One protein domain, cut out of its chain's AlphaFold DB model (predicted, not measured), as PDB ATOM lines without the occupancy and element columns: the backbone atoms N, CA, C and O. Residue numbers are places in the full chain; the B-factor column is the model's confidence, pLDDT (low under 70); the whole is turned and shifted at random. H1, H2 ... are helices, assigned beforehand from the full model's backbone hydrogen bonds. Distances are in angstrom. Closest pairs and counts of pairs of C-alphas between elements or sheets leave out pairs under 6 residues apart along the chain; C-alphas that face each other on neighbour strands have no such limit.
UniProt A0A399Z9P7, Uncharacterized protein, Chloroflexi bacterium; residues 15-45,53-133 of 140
ATOM      1  N   THR A  15     -78.423 -56.132  -4.673       70.06
ATOM      2  CA  THR A  15     -78.047 -55.429  -5.914       70.06
ATOM      3  C   THR A  15     -77.145 -54.225  -5.632       70.06
ATOM      4  O   THR A  15     -76.155 -54.031  -6.337       70.06
ATOM      5  N   ARG A  16     -77.430 -53.454  -4.571       72.25
ATOM      6  CA  ARG A  16     -76.571 -52.339  -4.131       72.25
ATOM      7  C   ARG A  16     -75.179 -52.818  -3.729       72.25
ATOM      8  O   ARG A  16     -74.199 -52.239  -4.180       72.25
ATOM      9  N   ILE A  17     -75.097 -53.894  -2.942       77.81
ATOM     10  CA  ILE A  17     -73.822 -54.480  -2.498       77.81
ATOM     11  C   ILE A  17     -72.975 -54.928  -3.697       77.81
ATOM     12  O   ILE A  17     -71.781 -54.653  -3.755       77.81
ATOM     13  N   PHE A  18     -73.575 -55.583  -4.691       79.19
ATOM     14  CA  PHE A  18     -72.824 -56.001  -5.877       79.19
ATOM     15  C   PHE A  18     -72.402 -54.827  -6.770       79.19
ATOM     16  O   PHE A  18     -71.316 -54.866  -7.344       79.19
ATOM     17  N   LEU A  19     -73.211 -53.768  -6.854       80.19
ATOM     18  CA  LEU A  19     -72.859 -52.531  -7.559       80.19
ATOM     19  C   LEU A  19     -71.667 -51.822  -6.913       80.19
ATOM     20  O   LEU A  19     -70.757 -51.389  -7.618       80.19
ATOM     21  N   THR A  20     -71.640 -51.729  -5.585       81.00
ATOM     22  CA  THR A  20     -70.532 -51.097  -4.859       81.00
ATOM     23  C   THR A  20     -69.268 -51.952  -4.892       81.00
ATOM     24  O   THR A  20     -68.180 -51.394  -5.032       81.00
ATOM     25  N   LEU A  21     -69.394 -53.284  -4.860       84.06
ATOM     26  CA  LEU A  21     -68.281 -54.215  -5.090       84.06
ATOM     27  C   LEU A  21     -67.712 -54.089  -6.511       84.06
ATOM     28  O   LEU A  21     -66.496 -54.041  -6.683       84.06
ATOM     29  N   ALA A  22     -68.568 -53.972  -7.530       82.88
ATOM     30  CA  ALA A  22     -68.124 -53.715  -8.900       82.88
ATOM     31  C   ALA A  22     -67.427 -52.348  -9.017       82.88
ATOM     32  O   ALA A  22     -66.370 -52.232  -9.632       82.88
ATOM     33  N   GLY A  23     -67.966 -51.323  -8.353       78.75
ATOM     34  CA  GLY A  23     -67.309 -50.026  -8.224       78.75
ATOM     35  C   GLY A  23     -65.945 -50.108  -7.527       78.75
ATOM     36  O   GLY A  23     -65.017 -49.418  -7.937       78.75
ATOM     37  N   ALA A  24     -65.786 -50.985  -6.532       85.50
ATOM     38  CA  ALA A  24     -64.503 -51.213  -5.869       85.50
ATOM     39  C   ALA A  24     -63.469 -51.853  -6.809       85.50
ATOM     40  O   ALA A  24     -62.307 -51.455  -6.787       85.50
ATOM     41  N   ALA A  25     -63.885 -52.753  -7.707       84.50
ATOM     42  CA  ALA A  25     -63.013 -53.225  -8.787       84.50
ATOM     43  C   ALA A  25     -62.579 -52.069  -9.712       84.50
ATOM     44  O   ALA A  25     -61.425 -52.003 -10.132       84.50
ATOM     45  N   GLY A  26     -63.473 -51.105  -9.954       80.69
ATOM     46  CA  GLY A  26     -63.144 -49.853 -10.637       80.69
ATOM     47  C   GLY A  26     -62.106 -49.003  -9.894       80.69
ATOM     48  O   GLY A  26     -61.240 -48.419 -10.539       80.69
ATOM     49  N   MET A  27     -62.127 -48.973  -8.556       85.38
ATOM     50  CA  MET A  27     -61.098 -48.290  -7.754       85.38
ATOM     51  C   MET A  27     -59.725 -48.955  -7.887       85.38
ATOM     52  O   MET A  27     -58.725 -48.252  -7.987       85.38
ATOM     53  N   VAL A  28     -59.666 -50.291  -7.945       88.38
ATOM     54  CA  VAL A  28     -58.406 -51.013  -8.203       88.38
ATOM     55  C   VAL A  28     -57.845 -50.626  -9.571       88.38
ATOM     56  O   VAL A  28     -56.662 -50.317  -9.690       88.38
ATOM     57  N   LEU A  29     -58.700 -50.569 -10.598       87.31
ATOM     58  CA  LEU A  29     -58.282 -50.147 -11.933       87.31
ATOM     59  C   LEU A  29     -57.854 -48.668 -11.964       87.31
ATOM     60  O   LEU A  29     -56.861 -48.329 -12.601       87.31
ATOM     61  N   ALA A  30     -58.545 -47.795 -11.225       84.94
ATOM     62  CA  ALA A  30     -58.152 -46.395 -11.074       84.94
ATOM     63  C   ALA A  30     -56.797 -46.243 -10.365       84.94
ATOM     64  O   ALA A  30     -55.991 -45.411 -10.775       84.94
ATOM     65  N   ALA A  31     -56.521 -47.060  -9.344       84.81
ATOM     66  CA  ALA A  31     -55.229 -47.087  -8.666       84.81
ATOM     67  C   ALA A  31     -54.111 -47.546  -9.613       84.81
ATOM     68  O   ALA A  31     -53.047 -46.935  -9.639       84.81
ATOM     69  N   LEU A  32     -54.361 -48.559 -10.451       89.25
ATOM     70  CA  LEU A  32     -53.415 -48.962 -11.499       89.25
ATOM     71  C   LEU A  32     -53.117 -47.810 -12.466       89.25
ATOM     72  O   LEU A  32     -51.954 -47.566 -12.781       89.25
ATOM     73  N   PHE A  33     -54.139 -47.062 -12.892       87.44
ATOM     74  CA  PHE A  33     -53.928 -45.878 -13.725       87.44
ATOM     75  C   PHE A  33     -53.174 -44.763 -13.000       87.44
ATOM     76  O   PHE A  33     -52.349 -44.111 -13.628       87.44
ATOM     77  N   TYR A  34     -53.397 -44.571 -11.699       84.69
ATOM     78  CA  TYR A  34     -52.634 -43.621 -10.887       84.69
ATOM     79  C   TYR A  34     -51.145 -43.986 -10.818       84.69
ATOM     80  O   TYR A  34     -50.298 -43.142 -11.091       84.69
ATOM     81  N   PHE A  35     -50.807 -45.245 -10.529       86.81
ATOM     82  CA  PHE A  35     -49.408 -45.685 -10.523       86.81
ATOM     83  C   PHE A  35     -48.759 -45.533 -11.901       86.81
ATOM     84  O   PHE A  35     -47.610 -45.103 -12.010       86.81
ATOM     85  N   LEU A  36     -49.505 -45.839 -12.965       86.38
ATOM     86  CA  LEU A  36     -49.036 -45.635 -14.332       86.38
ATOM     87  C   LEU A  36     -48.823 -44.145 -14.647       86.38
ATOM     88  O   LEU A  36     -47.863 -43.797 -15.330       86.38
ATOM     89  N   ALA A  37     -49.681 -43.273 -14.117       83.06
ATOM     90  CA  ALA A  37     -49.593 -41.824 -14.240       83.06
ATOM     91  C   ALA A  37     -48.336 -41.266 -13.547       83.06
ATOM     92  O   ALA A  37     -47.588 -40.498 -14.151       83.06
ATOM     93  N   GLU A  38     -48.057 -41.700 -12.316       81.62
ATOM     94  CA  GLU A  38     -46.831 -41.332 -11.598       81.62
ATOM     95  C   GLU A  38     -45.573 -41.826 -12.324       81.62
ATOM     96  O   GLU A  38     -44.606 -41.076 -12.482       81.62
ATOM     97  N   TYR A  39     -45.592 -43.069 -12.819       83.62
ATOM     98  CA  TYR A  39     -44.482 -43.629 -13.588       83.62
ATOM     99  C   TYR A  39     -44.229 -42.841 -14.883       83.62
ATOM    100  O   TYR A  39     -43.087 -42.484 -15.184       83.62
ATOM    101  N   ALA A  40     -45.294 -42.511 -15.621       80.06
ATOM    102  CA  ALA A  40     -45.209 -41.708 -16.837       80.06
ATOM    103  C   ALA A  40     -44.622 -40.313 -16.562       80.06
ATOM    104  O   ALA A  40     -43.762 -39.857 -17.316       80.06
ATOM    105  N   GLN A  41     -44.997 -39.663 -15.455       75.25
ATOM    106  CA  GLN A  41     -44.382 -38.392 -15.054       75.25
ATOM    107  C   GLN A  41     -42.894 -38.525 -14.729       75.25
ATOM    108  O   GLN A  41     -42.111 -37.645 -15.092       75.25
ATOM    109  N   GLY A  42     -42.489 -39.616 -14.074       69.31
ATOM    110  CA  GLY A  42     -41.078 -39.912 -13.826       69.31
ATOM    111  C   GLY A  42     -40.252 -39.934 -15.117       69.31
ATOM    112  O   GLY A  42     -39.148 -39.396 -15.141       69.31
ATOM    113  N   ALA A  43     -40.819 -40.477 -16.198       69.31
ATOM    114  CA  ALA A  43     -40.182 -40.543 -17.512       69.31
ATOM    115  C   ALA A  43     -40.258 -39.224 -18.312       69.31
ATOM    116  O   ALA A  43     -39.299 -38.868 -18.994       69.31
ATOM    117  N   LEU A  44     -41.369 -38.478 -18.231       64.44
ATOM    118  CA  LEU A  44     -41.599 -37.255 -19.021       64.44
ATOM    119  C   LEU A  44     -41.050 -35.965 -18.391       64.44
ATOM    120  O   LEU A  44     -41.057 -34.921 -19.046       64.44
ATOM    121  N   ARG A  45     -40.534 -36.018 -17.155       60.88
ATOM    122  CA  ARG A  45     -39.971 -34.865 -16.419       60.88
ATOM    123  C   ARG A  45     -38.932 -34.044 -17.195       60.88
ATOM    124  O   ARG A  45     -38.705 -32.892 -16.845       60.88
ATOM    125  N   ALA A  53     -50.321 -23.857 -18.972       70.25
ATOM    126  CA  ALA A  53     -51.318 -24.663 -19.682       70.25
ATOM    127  C   ALA A  53     -51.894 -25.784 -18.797       70.25
ATOM    128  O   ALA A  53     -53.048 -26.182 -18.965       70.25
ATOM    129  N   GLY A  54     -51.117 -26.244 -17.809       73.56
ATOM    130  CA  GLY A  54     -51.509 -27.315 -16.899       73.56
ATOM    131  C   GLY A  54     -52.761 -27.000 -16.086       73.56
ATOM    132  O   GLY A  54     -53.665 -27.829 -16.011       73.56
ATOM    133  N   PHE A  55     -52.880 -25.774 -15.569       78.69
ATOM    134  CA  PHE A  55     -54.062 -25.345 -14.813       78.69
ATOM    135  C   PHE A  55     -55.339 -25.334 -15.657       78.69
ATOM    136  O   PHE A  55     -56.405 -25.696 -15.159       78.69
ATOM    137  N   VAL A  56     -55.241 -24.949 -16.933       84.19
ATOM    138  CA  VAL A  56     -56.389 -24.929 -17.851       84.19
ATOM    139  C   VAL A  56     -56.833 -26.354 -18.171       84.19
ATOM    140  O   VAL A  56     -58.022 -26.657 -18.081       84.19
ATOM    141  N   ILE A  57     -55.884 -27.247 -18.478       84.25
ATOM    142  CA  ILE A  57     -56.164 -28.669 -18.736       84.25
ATOM    143  C   ILE A  57     -56.773 -29.321 -17.489       84.25
ATOM    144  O   ILE A  57     -57.793 -29.999 -17.593       84.25
ATOM    145  N   PHE A  58     -56.201 -29.074 -16.307       85.94
ATOM    146  CA  PHE A  58     -56.739 -29.562 -15.040       85.94
ATOM    147  C   PHE A  58     -58.172 -29.079 -14.814       85.94
ATOM    148  O   PHE A  58     -59.056 -29.891 -14.557       85.94
ATOM    149  N   GLY A  59     -58.417 -27.771 -14.947       85.44
ATOM    150  CA  GLY A  59     -59.743 -27.183 -14.768       85.44
ATOM    151  C   GLY A  59     -60.776 -27.763 -15.733       85.44
ATOM    152  O   GLY A  59     -61.894 -28.073 -15.321       85.44
ATOM    153  N   LEU A  60     -60.392 -27.987 -16.993       88.38
ATOM    154  CA  LEU A  60     -61.252 -28.595 -18.005       88.38
ATOM    155  C   LEU A  60     -61.583 -30.057 -17.668       88.38
ATOM    156  O   LEU A  60     -62.754 -30.432 -17.664       88.38
ATOM    157  N   LEU A  61     -60.576 -30.869 -17.332       88.12
ATOM    158  CA  LEU A  61     -60.770 -32.268 -16.936       88.12
ATOM    159  C   LEU A  61     -61.613 -32.385 -15.665       88.12
ATOM    160  O   LEU A  61     -62.493 -33.241 -15.576       88.12
ATOM    161  N   LEU A  62     -61.387 -31.497 -14.699       87.38
ATOM    162  CA  LEU A  62     -62.152 -31.435 -13.462       87.38
ATOM    163  C   LEU A  62     -63.621 -31.083 -13.736       87.38
ATOM    164  O   LEU A  62     -64.518 -31.763 -13.237       87.38
ATOM    165  N   PHE A  63     -63.877 -30.067 -14.566       90.69
ATOM    166  CA  PHE A  63     -65.228 -29.657 -14.950       90.69
ATOM    167  C   PHE A  63     -65.978 -30.770 -15.693       90.69
ATOM    168  O   PHE A  63     -67.112 -31.096 -15.337       90.69
ATOM    169  N   ILE A  64     -65.323 -31.406 -16.670       90.19
ATOM    170  CA  ILE A  64     -65.872 -32.562 -17.391       90.19
ATOM    171  C   ILE A  64     -66.182 -33.695 -16.409       90.19
ATOM    172  O   ILE A  64     -67.272 -34.260 -16.452       90.19
ATOM    173  N   SER A  65     -65.274 -33.985 -15.473       87.44
ATOM    174  CA  SER A  65     -65.462 -35.053 -14.490       87.44
ATOM    175  C   SER A  65     -66.658 -34.794 -13.565       87.44
ATOM    176  O   SER A  65     -67.429 -35.719 -13.302       87.44
ATOM    177  N   PHE A  66     -66.882 -33.553 -13.119       88.06
ATOM    178  CA  PHE A  66     -68.084 -33.203 -12.351       88.06
ATOM    179  C   PHE A  66     -69.367 -33.347 -13.175       88.06
ATOM    180  O   PHE A  66     -70.352 -33.910 -12.684       88.06
ATOM    181  N   GLY A  67     -69.353 -32.890 -14.430       87.69
ATOM    182  CA  GLY A  67     -70.469 -33.077 -15.356       87.69
ATOM    183  C   GLY A  67     -70.795 -34.556 -15.564       87.69
ATOM    184  O   GLY A  67     -71.953 -34.961 -15.461       87.69
ATOM    185  N   GLU A  68     -69.775 -35.389 -15.765       87.62
ATOM    186  CA  GLU A  68     -69.929 -36.837 -15.886       87.62
ATOM    187  C   GLU A  68     -70.492 -37.478 -14.627       87.62
ATOM    188  O   GLU A  68     -71.361 -38.334 -14.746       87.62
ATOM    189  N   ILE A  69     -70.044 -37.080 -13.431       86.19
ATOM    190  CA  ILE A  69     -70.587 -37.612 -12.175       86.19
ATOM    191  C   ILE A  69     -72.098 -37.386 -12.121       86.19
ATOM    192  O   ILE A  69     -72.863 -38.315 -11.844       86.19
ATOM    193  N   PHE A  70     -72.546 -36.172 -12.438       86.44
ATOM    194  CA  PHE A  70     -73.965 -35.837 -12.456       86.44
ATOM    195  C   PHE A  70     -74.731 -36.638 -13.520       86.44
ATOM    196  O   PHE A  70     -75.729 -37.301 -13.211       86.44
ATOM    197  N   VAL A  71     -74.242 -36.627 -14.764       88.00
ATOM    198  CA  VAL A  71     -74.889 -37.285 -15.908       88.00
ATOM    199  C   VAL A  71     -74.923 -38.801 -15.736       88.00
ATOM    200  O   VAL A  71     -75.975 -39.405 -15.938       88.00
ATOM    201  N   MET A  72     -73.823 -39.430 -15.316       86.06
ATOM    202  CA  MET A  72     -73.750 -40.877 -15.102       86.06
ATOM    203  C   MET A  72     -74.594 -41.315 -13.916       86.06
ATOM    204  O   MET A  72     -75.273 -42.331 -14.020       86.06
ATOM    205  N   THR A  73     -74.644 -40.548 -12.824       84.31
ATOM    206  CA  THR A  73     -75.517 -40.885 -11.688       84.31
ATOM    207  C   THR A  73     -76.994 -40.828 -12.096       84.31
ATOM    208  O   THR A  73     -77.763 -41.748 -11.803       84.31
ATOM    209  N   ALA A  74     -77.406 -39.785 -12.826       83.56
ATOM    210  CA  ALA A  74     -78.768 -39.666 -13.349       83.56
ATOM    211  C   ALA A  74     -79.080 -40.734 -14.418       83.56
ATOM    212  O   ALA A  74     -80.169 -41.315 -14.429       83.56
ATOM    213  N   GLY A  75     -78.116 -41.016 -15.294       84.50
ATOM    214  CA  GLY A  75     -78.200 -42.005 -16.363       84.50
ATOM    215  C   GLY A  75     -78.317 -43.425 -15.826       84.50
ATOM    216  O   GLY A  75     -79.249 -44.133 -16.196       84.50
ATOM    217  N   LEU A  76     -77.448 -43.823 -14.892       81.25
ATOM    218  CA  LEU A  76     -77.485 -45.133 -14.242       81.25
ATOM    219  C   LEU A  76     -78.799 -45.360 -13.495       81.25
ATOM    220  O   LEU A  76     -79.360 -46.445 -13.602       81.25
ATOM    221  N   ARG A  77     -79.352 -44.341 -12.820       79.50
ATOM    222  CA  ARG A  77     -80.684 -44.445 -12.191       79.50
ATOM    223  C   ARG A  77     -81.787 -44.774 -13.203       79.50
ATOM    224  O   ARG A  77     -82.659 -45.583 -12.906       79.50
ATOM    225  N   ARG A  78     -81.749 -44.184 -14.404       81.12
ATOM    226  CA  ARG A  78     -82.728 -44.455 -15.477       81.12
ATOM    227  C   ARG A  78     -82.468 -45.784 -16.193       81.12
ATOM    228  O   ARG A  78     -83.408 -46.490 -16.550       81.12
ATOM    229  N   LEU A  79     -81.200 -46.120 -16.414       77.19
ATOM    230  CA  LEU A  79     -80.761 -47.323 -17.120       77.19
ATOM    231  C   LEU A  79     -80.863 -48.585 -16.257       77.19
ATOM    232  O   LEU A  79     -81.021 -49.668 -16.815       77.19
ATOM    233  N   ALA A  80     -80.848 -48.463 -14.927       72.50
ATOM    234  CA  ALA A  80     -80.986 -49.585 -13.996       72.50
ATOM    235  C   ALA A  80     -82.266 -50.412 -14.220       72.50
ATOM    236  O   ALA A  80     -82.270 -51.624 -14.008       72.50
ATOM    237  N   ALA A  81     -83.336 -49.772 -14.700       69.75
ATOM    238  CA  ALA A  81     -84.598 -50.433 -15.027       69.75
ATOM    239  C   ALA A  81     -84.607 -51.106 -16.415       69.75
ATOM    240  O   ALA A  81     -85.491 -51.907 -16.695       69.75
ATOM    241  N   ARG A  82     -83.660 -50.770 -17.303       78.00
ATOM    242  CA  ARG A  82     -83.658 -51.209 -18.714       78.00
ATOM    243  C   ARG A  82     -82.517 -52.158 -19.061       78.00
ATOM    244  O   ARG A  82     -82.614 -52.882 -20.047       78.00
ATOM    245  N   LEU A  83     -81.428 -52.124 -18.298       75.12
ATOM    246  CA  LEU A  83     -80.231 -52.909 -18.571       75.12
ATOM    247  C   LEU A  83     -80.171 -54.176 -17.711       75.12
ATOM    248  O   LEU A  83     -80.587 -54.164 -16.550       75.12
ATOM    249  N   PRO A  84     -79.593 -55.266 -18.243       79.62
ATOM    250  CA  PRO A  84     -79.331 -56.454 -17.450       79.62
ATOM    251  C   PRO A  84     -78.289 -56.150 -16.369       79.62
ATOM    252  O   PRO A  84     -77.322 -55.418 -16.592       79.62
ATOM    253  N   THR A  85     -78.446 -56.772 -15.200       73.06
ATOM    254  CA  THR A  85     -77.657 -56.486 -13.990       73.06
ATOM    255  C   THR A  85     -76.143 -56.586 -14.208       73.06
ATOM    256  O   THR A  85     -75.382 -55.782 -13.680       73.06
ATOM    257  N   ARG A  86     -75.692 -57.523 -15.052       77.31
ATOM    258  CA  ARG A  86     -74.267 -57.679 -15.400       77.31
ATOM    259  C   ARG A  86     -73.694 -56.459 -16.125       77.31
ATOM    260  O   ARG A  86     -72.558 -56.080 -15.865       77.31
ATOM    261  N   LEU A  87     -74.478 -55.844 -17.014       81.56
ATOM    262  CA  LEU A  87     -74.053 -54.644 -17.733       81.56
ATOM    263  C   LEU A  87     -73.961 -53.452 -16.781       81.56
ATOM    264  O   LEU A  87     -73.029 -52.667 -16.884       81.56
ATOM    265  N   LEU A  88     -74.883 -53.351 -15.817       80.38
ATOM    266  CA  LEU A  88     -74.848 -52.302 -14.794       80.38
ATOM    267  C   LEU A  88     -73.575 -52.377 -13.943       80.38
ATOM    268  O   LEU A  88     -72.987 -51.341 -13.651       80.38
ATOM    269  N   TYR A  89     -73.108 -53.583 -13.607       81.25
ATOM    270  CA  TYR A  89     -71.839 -53.767 -12.897       81.25
ATOM    271  C   TYR A  89     -70.633 -53.325 -13.728       81.25
ATOM    272  O   TYR A  89     -69.769 -52.622 -13.212       81.25
ATOM    273  N   LEU A  90     -70.593 -53.683 -15.016       84.19
ATOM    274  CA  LEU A  90     -69.525 -53.250 -15.923       84.19
ATOM    275  C   LEU A  90     -69.507 -51.731 -16.097       84.19
ATOM    276  O   LEU A  90     -68.443 -51.122 -16.023       84.19
ATOM    277  N   VAL A  91     -70.676 -51.111 -16.275       86.00
ATOM    278  CA  VAL A  91     -70.790 -49.653 -16.404       86.00
ATOM    279  C   VAL A  91     -70.366 -48.964 -15.109       86.00
ATOM    280  O   VAL A  91     -69.627 -47.988 -15.169       86.00
ATOM    281  N   ALA A  92     -70.763 -49.475 -13.940       84.25
ATOM    282  CA  ALA A  92     -70.358 -48.912 -12.654       84.25
ATOM    283  C   ALA A  92     -68.846 -49.034 -12.405       84.25
ATOM    284  O   ALA A  92     -68.212 -48.060 -12.002       84.25
ATOM    285  N   ALA A  93     -68.258 -50.201 -12.688       84.81
ATOM    286  CA  ALA A  93     -66.817 -50.417 -12.581       84.81
ATOM    287  C   ALA A  93     -66.043 -49.493 -13.534       84.81
ATOM    288  O   ALA A  93     -65.113 -48.805 -13.114       84.81
ATOM    289  N   GLY A  94     -66.469 -49.428 -14.801       86.69
ATOM    290  CA  GLY A  94     -65.869 -48.566 -15.817       86.69
ATOM    291  C   GLY A  94     -65.973 -47.087 -15.458       86.69
ATOM    292  O   GLY A  94     -64.986 -46.367 -15.545       86.69
ATOM    293  N   TYR A  95     -67.132 -46.644 -14.971       87.81
ATOM    294  CA  TYR A  95     -67.360 -45.267 -14.535       87.81
ATOM    295  C   TYR A  95     -66.397 -44.829 -13.422       87.81
ATOM    296  O   TYR A  95     -65.827 -43.737 -13.506       87.81
ATOM    297  N   VAL A  96     -66.186 -45.677 -12.407       88.12
ATOM    298  CA  VAL A  96     -65.233 -45.397 -11.318       88.12
ATOM    299  C   VAL A  96     -63.795 -45.411 -11.836       88.12
ATOM    300  O   VAL A  96     -63.034 -44.490 -11.540       88.12
ATOM    301  N   ALA A  97     -63.438 -46.400 -12.661       88.06
ATOM    302  CA  ALA A  97     -62.105 -46.511 -13.251       88.06
ATOM    303  C   ALA A  97     -61.739 -45.320 -14.149       88.06
ATOM    304  O   ALA A  97     -60.572 -44.935 -14.227       88.06
ATOM    305  N   PHE A  98     -62.732 -44.706 -14.794       87.50
ATOM    306  CA  PHE A  98     -62.535 -43.590 -15.716       87.50
ATOM    307  C   PHE A  98     -61.909 -42.354 -15.046       87.50
ATOM    308  O   PHE A  98     -61.188 -41.607 -15.700       87.50
ATOM    309  N   ALA A  99     -62.083 -42.168 -13.730       86.38
ATOM    310  CA  ALA A  99     -61.353 -41.129 -12.993       86.38
ATOM    311  C   ALA A  99     -59.828 -41.340 -13.030       86.38
ATOM    312  O   ALA A  99     -59.074 -40.384 -13.199       86.38
ATOM    313  N   GLY A 100     -59.370 -42.593 -12.942       84.12
ATOM    314  CA  GLY A 100     -57.954 -42.922 -13.093       84.12
ATOM    315  C   GLY A 100     -57.440 -42.659 -14.511       84.12
ATOM    316  O   GLY A 100     -56.316 -42.196 -14.674       84.12
ATOM    317  N   ALA A 101     -58.276 -42.864 -15.534       88.06
ATOM    318  CA  ALA A 101     -57.918 -42.536 -16.914       88.06
ATOM    319  C   ALA A 101     -57.696 -41.024 -17.109       88.06
ATOM    320  O   ALA A 101     -56.758 -40.636 -17.801       88.06
ATOM    321  N   TYR A 102     -58.488 -40.165 -16.454       87.00
ATOM    322  CA  TYR A 102     -58.233 -38.720 -16.450       87.00
ATOM    323  C   TYR A 102     -56.935 -38.347 -15.743       87.00
ATOM    324  O   TYR A 102     -56.207 -37.492 -16.238       87.00
ATOM    325  N   ALA A 103     -56.630 -38.992 -14.616       86.00
ATOM    326  CA  ALA A 103     -55.368 -38.785 -13.914       86.00
ATOM    327  C   ALA A 103     -54.168 -39.178 -14.795       86.00
ATOM    328  O   ALA A 103     -53.199 -38.427 -14.882       86.00
ATOM    329  N   LEU A 104     -54.268 -40.299 -15.519       86.94
ATOM    330  CA  LEU A 104     -53.263 -40.747 -16.486       86.94
ATOM    331  C   LEU A 104     -53.125 -39.789 -17.673       86.94
ATOM    332  O   LEU A 104     -52.012 -39.413 -18.032       86.94
ATOM    333  N   LEU A 105     -54.238 -39.360 -18.268       87.88
ATOM    334  CA  LEU A 105     -54.219 -38.396 -19.366       87.88
ATOM    335  C   LEU A 105     -53.578 -37.075 -18.926       87.88
ATOM    336  O   LEU A 105     -52.734 -36.536 -19.633       87.88
ATOM    337  N   TYR A 106     -53.937 -36.580 -17.741       85.44
ATOM    338  CA  TYR A 106     -53.338 -35.377 -17.173       85.44
ATOM    339  C   TYR A 106     -51.833 -35.546 -16.949       85.44
ATOM    340  O   TYR A 106     -51.070 -34.663 -17.320       85.44
ATOM    341  N   ALA A 107     -51.394 -36.695 -16.435       86.19
ATOM    342  CA  ALA A 107     -49.984 -36.998 -16.206       86.19
ATOM    343  C   ALA A 107     -49.126 -36.992 -17.475       86.19
ATOM    344  O   ALA A 107     -47.971 -36.571 -17.434       86.19
ATOM    345  N   LEU A 108     -49.695 -37.443 -18.598       83.94
ATOM    346  CA  LEU A 108     -49.030 -37.434 -19.902       83.94
ATOM    347  C   LEU A 108     -48.890 -36.022 -20.485       83.94
ATOM    348  O   LEU A 108     -47.987 -35.773 -21.277       83.94
ATOM    349  N   LEU A 109     -49.789 -35.112 -20.112       83.81
ATOM    350  CA  LEU A 109     -49.846 -33.752 -20.647       83.81
ATOM    351  C   LEU A 109     -49.149 -32.733 -19.739       83.81
ATOM    352  O   LEU A 109     -48.635 -31.723 -20.218       83.81
ATOM    353  N   VAL A 110     -49.163 -32.973 -18.427       80.81
ATOM    354  CA  VAL A 110     -48.771 -32.010 -17.402       80.81
ATOM    355  C   VAL A 110     -47.983 -32.720 -16.295       80.81
ATOM    356  O   VAL A 110     -48.523 -33.605 -15.623       80.81
ATOM    357  N   PRO A 111     -46.727 -32.318 -16.028       77.31
ATOM    358  CA  PRO A 111     -45.908 -32.889 -14.961       77.31
ATOM    359  C   PRO A 111     -46.255 -32.292 -13.578       77.31
ATOM    360  O   PRO A 111     -45.371 -31.874 -12.833       77.31
ATOM    361  N   ASP A 112     -47.544 -32.221 -13.233       81.50
ATOM    362  CA  ASP A 112     -48.027 -31.781 -11.921       81.50
ATOM    363  C   ASP A 112     -48.614 -32.958 -11.112       81.50
ATOM    364  O   ASP A 112     -49.682 -33.471 -11.460       81.50
ATOM    365  N   PRO A 113     -47.961 -33.406 -10.025       79.12
ATOM    366  CA  PRO A 113     -48.442 -34.533  -9.229       79.12
ATOM    367  C   PRO A 113     -49.716 -34.197  -8.440       79.12
ATOM    368  O   PRO A 113     -50.507 -35.090  -8.139       79.12
ATOM    369  N   ARG A 114     -49.958 -32.916  -8.117       83.06
ATOM    370  CA  ARG A 114     -51.133 -32.516  -7.326       83.06
ATOM    371  C   ARG A 114     -52.419 -32.692  -8.125       83.06
ATOM    372  O   ARG A 114     -53.381 -33.255  -7.607       83.06
ATOM    373  N   GLY A 115     -52.436 -32.268  -9.390       83.31
ATOM    374  CA  GLY A 115     -53.590 -32.468 -10.264       83.31
ATOM    375  C   GLY A 115     -53.918 -33.948 -10.488       83.31
ATOM    376  O   GLY A 115     -55.092 -34.316 -10.438       83.31
ATOM    377  N   ILE A 116     -52.906 -34.819 -10.622       84.75
ATOM    378  CA  ILE A 116     -53.108 -36.279 -10.701       84.75
ATOM    379  C   ILE A 116     -53.803 -36.795  -9.441       84.75
ATOM    380  O   ILE A 116     -54.796 -37.510  -9.549       84.75
ATOM    381  N   GLN A 117     -53.308 -36.426  -8.255       85.06
ATOM    382  CA  GLN A 117     -53.885 -36.865  -6.982       85.06
ATOM    383  C   GLN A 117     -55.345 -36.432  -6.842       85.06
ATOM    384  O   GLN A 117     -56.183 -37.234  -6.439       85.06
ATOM    385  N   ILE A 118     -55.669 -35.192  -7.223       87.56
ATOM    386  CA  ILE A 118     -57.045 -34.689  -7.158       87.56
ATOM    387  C   ILE A 118     -57.943 -35.440  -8.151       87.56
ATOM    388  O   ILE A 118     -59.022 -35.893  -7.771       87.56
ATOM    389  N   LEU A 119     -57.502 -35.622  -9.400       87.44
ATOM    390  CA  LEU A 119     -58.270 -36.357 -10.413       87.44
ATOM    391  C   LEU A 119     -58.464 -37.828 -10.026       87.44
ATOM    392  O   LEU A 119     -59.556 -38.365 -10.196       87.44
ATOM    393  N   ALA A 120     -57.445 -38.461  -9.444       85.94
ATOM    394  CA  ALA A 120     -57.543 -39.816  -8.922       85.94
ATOM    395  C   ALA A 120     -58.491 -39.888  -7.718       85.94
ATOM    396  O   ALA A 120     -59.315 -40.794  -7.661       85.94
ATOM    397  N   ALA A 121     -58.462 -38.911  -6.805       87.19
ATOM    398  CA  ALA A 121     -59.367 -38.849  -5.656       87.19
ATOM    399  C   ALA A 121     -60.848 -38.727  -6.063       87.19
ATOM    400  O   ALA A 121     -61.727 -39.180  -5.326       87.19
ATOM    401  N   LEU A 122     -61.153 -38.207  -7.261       89.06
ATOM    402  CA  LEU A 122     -62.521 -38.227  -7.797       89.06
ATOM    403  C   LEU A 122     -63.057 -39.650  -7.995       89.06
ATOM    404  O   LEU A 122     -64.275 -39.822  -8.033       89.06
ATOM    405  N   CYS A 123     -62.204 -40.679  -8.072       88.62
ATOM    406  CA  CYS A 123     -62.661 -42.068  -8.102       88.62
ATOM    407  C   CYS A 123     -63.448 -42.428  -6.829       88.62
ATOM    408  O   CYS A 123     -64.459 -43.122  -6.924       88.62
ATOM    409  N   LEU A 124     -63.070 -41.876  -5.667       87.44
ATOM    410  CA  LEU A 124     -63.788 -42.066  -4.404       87.44
ATOM    411  C   LEU A 124     -65.156 -41.389  -4.447       87.44
ATOM    412  O   LEU A 124     -66.151 -41.991  -4.053       87.44
ATOM    413  N   ALA A 125     -65.223 -40.165  -4.980       88.19
ATOM    414  CA  ALA A 125     -66.489 -39.458  -5.163       88.19
ATOM    415  C   ALA A 125     -67.421 -40.242  -6.103       88.19
ATOM    416  O   ALA A 125     -68.586 -40.473  -5.778       88.19
ATOM    417  N   ARG A 126     -66.892 -40.737  -7.231       88.56
ATOM    418  CA  ARG A 126     -67.624 -41.595  -8.176       88.56
ATOM    419  C   ARG A 126     -68.107 -42.878  -7.516       88.56
ATOM    420  O   ARG A 126     -69.276 -43.232  -7.650       88.56
ATOM    421  N   TRP A 127     -67.252 -43.547  -6.754       87.06
ATOM    422  CA  TRP A 127     -67.631 -44.743  -6.015       87.06
ATOM    423  C   TRP A 127     -68.735 -44.450  -4.990       87.06
ATOM    424  O   TRP A 127     -69.725 -45.178  -4.935       87.06
ATOM    425  N   PHE A 128     -68.645 -43.332  -4.264       86.38
ATOM    426  CA  PHE A 128     -69.677 -42.911  -3.316       86.38
ATOM    427  C   PHE A 128     -71.023 -42.643  -4.004       86.38
ATOM    428  O   PHE A 128     -72.072 -43.030  -3.490       86.38
ATOM    429  N   THR A 129     -71.016 -42.068  -5.215       85.69
ATOM    430  CA  THR A 129     -72.262 -41.866  -5.974       85.69
ATOM    431  C   THR A 129     -72.987 -43.165  -6.314       85.69
ATOM    432  O   THR A 129     -74.211 -43.147  -6.425       85.69
ATOM    433  N   LEU A 130     -72.291 -44.310  -6.378       81.81
ATOM    434  CA  LEU A 130     -72.940 -45.609  -6.589       81.81
ATOM    435  C   LEU A 130     -73.846 -46.013  -5.416       81.81
ATOM    436  O   LEU A 130     -74.867 -46.658  -5.644       81.81
ATOM    437  N   PHE A 131     -73.551 -45.582  -4.181       79.38
ATOM    438  CA  PHE A 131     -74.434 -45.806  -3.025       79.38
ATOM    439  C   PHE A 131     -75.747 -45.025  -3.134       79.38
ATOM    440  O   PHE A 131     -76.778 -45.458  -2.618       79.38
ATOM    441  N   LEU A 132     -75.722 -43.885  -3.830       76.00
ATOM    442  CA  LEU A 132     -76.899 -43.050  -4.071       76.00
ATOM    443  C   LEU A 132     -77.787 -43.609  -5.191       76.00
ATOM    444  O   LEU A 132     -78.899 -43.113  -5.404       76.00
ATOM    445  N   ILE A 133     -77.327 -44.618  -5.930       71.62
ATOM    446  CA  ILE A 133     -78.122 -45.298  -6.947       71.62
ATOM    447  C   ILE A 133     -78.979 -46.343  -6.229       71.62
ATOM    448  O   ILE A 133     -78.578 -47.486  -6.025       71.62
TER     449      ILE A 133
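AT A GLANCE: This is residues 15 to 45 and 53 to 133 of the 140 residues of an uncharacterized protein of Chloroflexi bacterium (UniProt A0A399Z9P7). Four long helices lie lengthwise in an up-and-down bundle, each running against the one before it, with H3 and H4 between H1 and H2. The printed part has 112 residues with four named helices, H1 to H4, and no named strand: all helix. It is compact, radius of gyration of the C-alphas 14.5 A, spanning 46 by 23 by 17 A.

HOW THE PARTS SIT: H1, residues 15 to 44, touches H3, residues 85 to 109, the same way at a shallow tilt of 18 degrees; their closest C-alphas, Ala 30 and Gly 100, are 4.0 A apart. H1 and H2, residues 53 to 79, are apart. H3 and H4, residues 113 to 131, form a hairpin, closest C-alphas Ala 103 and Ile 116, 4.7 A. Every O i to N i+4 pair is within hydrogen-bond range in H1 and H2, 19 of 21 in H3, 11 of 15 in H4.

IN THESE COORDINATES: H1, 42.8 A, begins at C-alpha 15 (-78.047, -55.429, -5.914). H2 measures 37.2 A, H3 36.5 A, with a kink of 31 degrees near residue 98. H4, 29.0 A, ends at C-alpha 131 (-74.434, -45.806, -3.025).

THE WHOLE: Residues 46 to 52 are not printed; C-alphas 45 and 53 are 15.6 A apart. Residues 42 to 45 and 81 have pLDDT under 70.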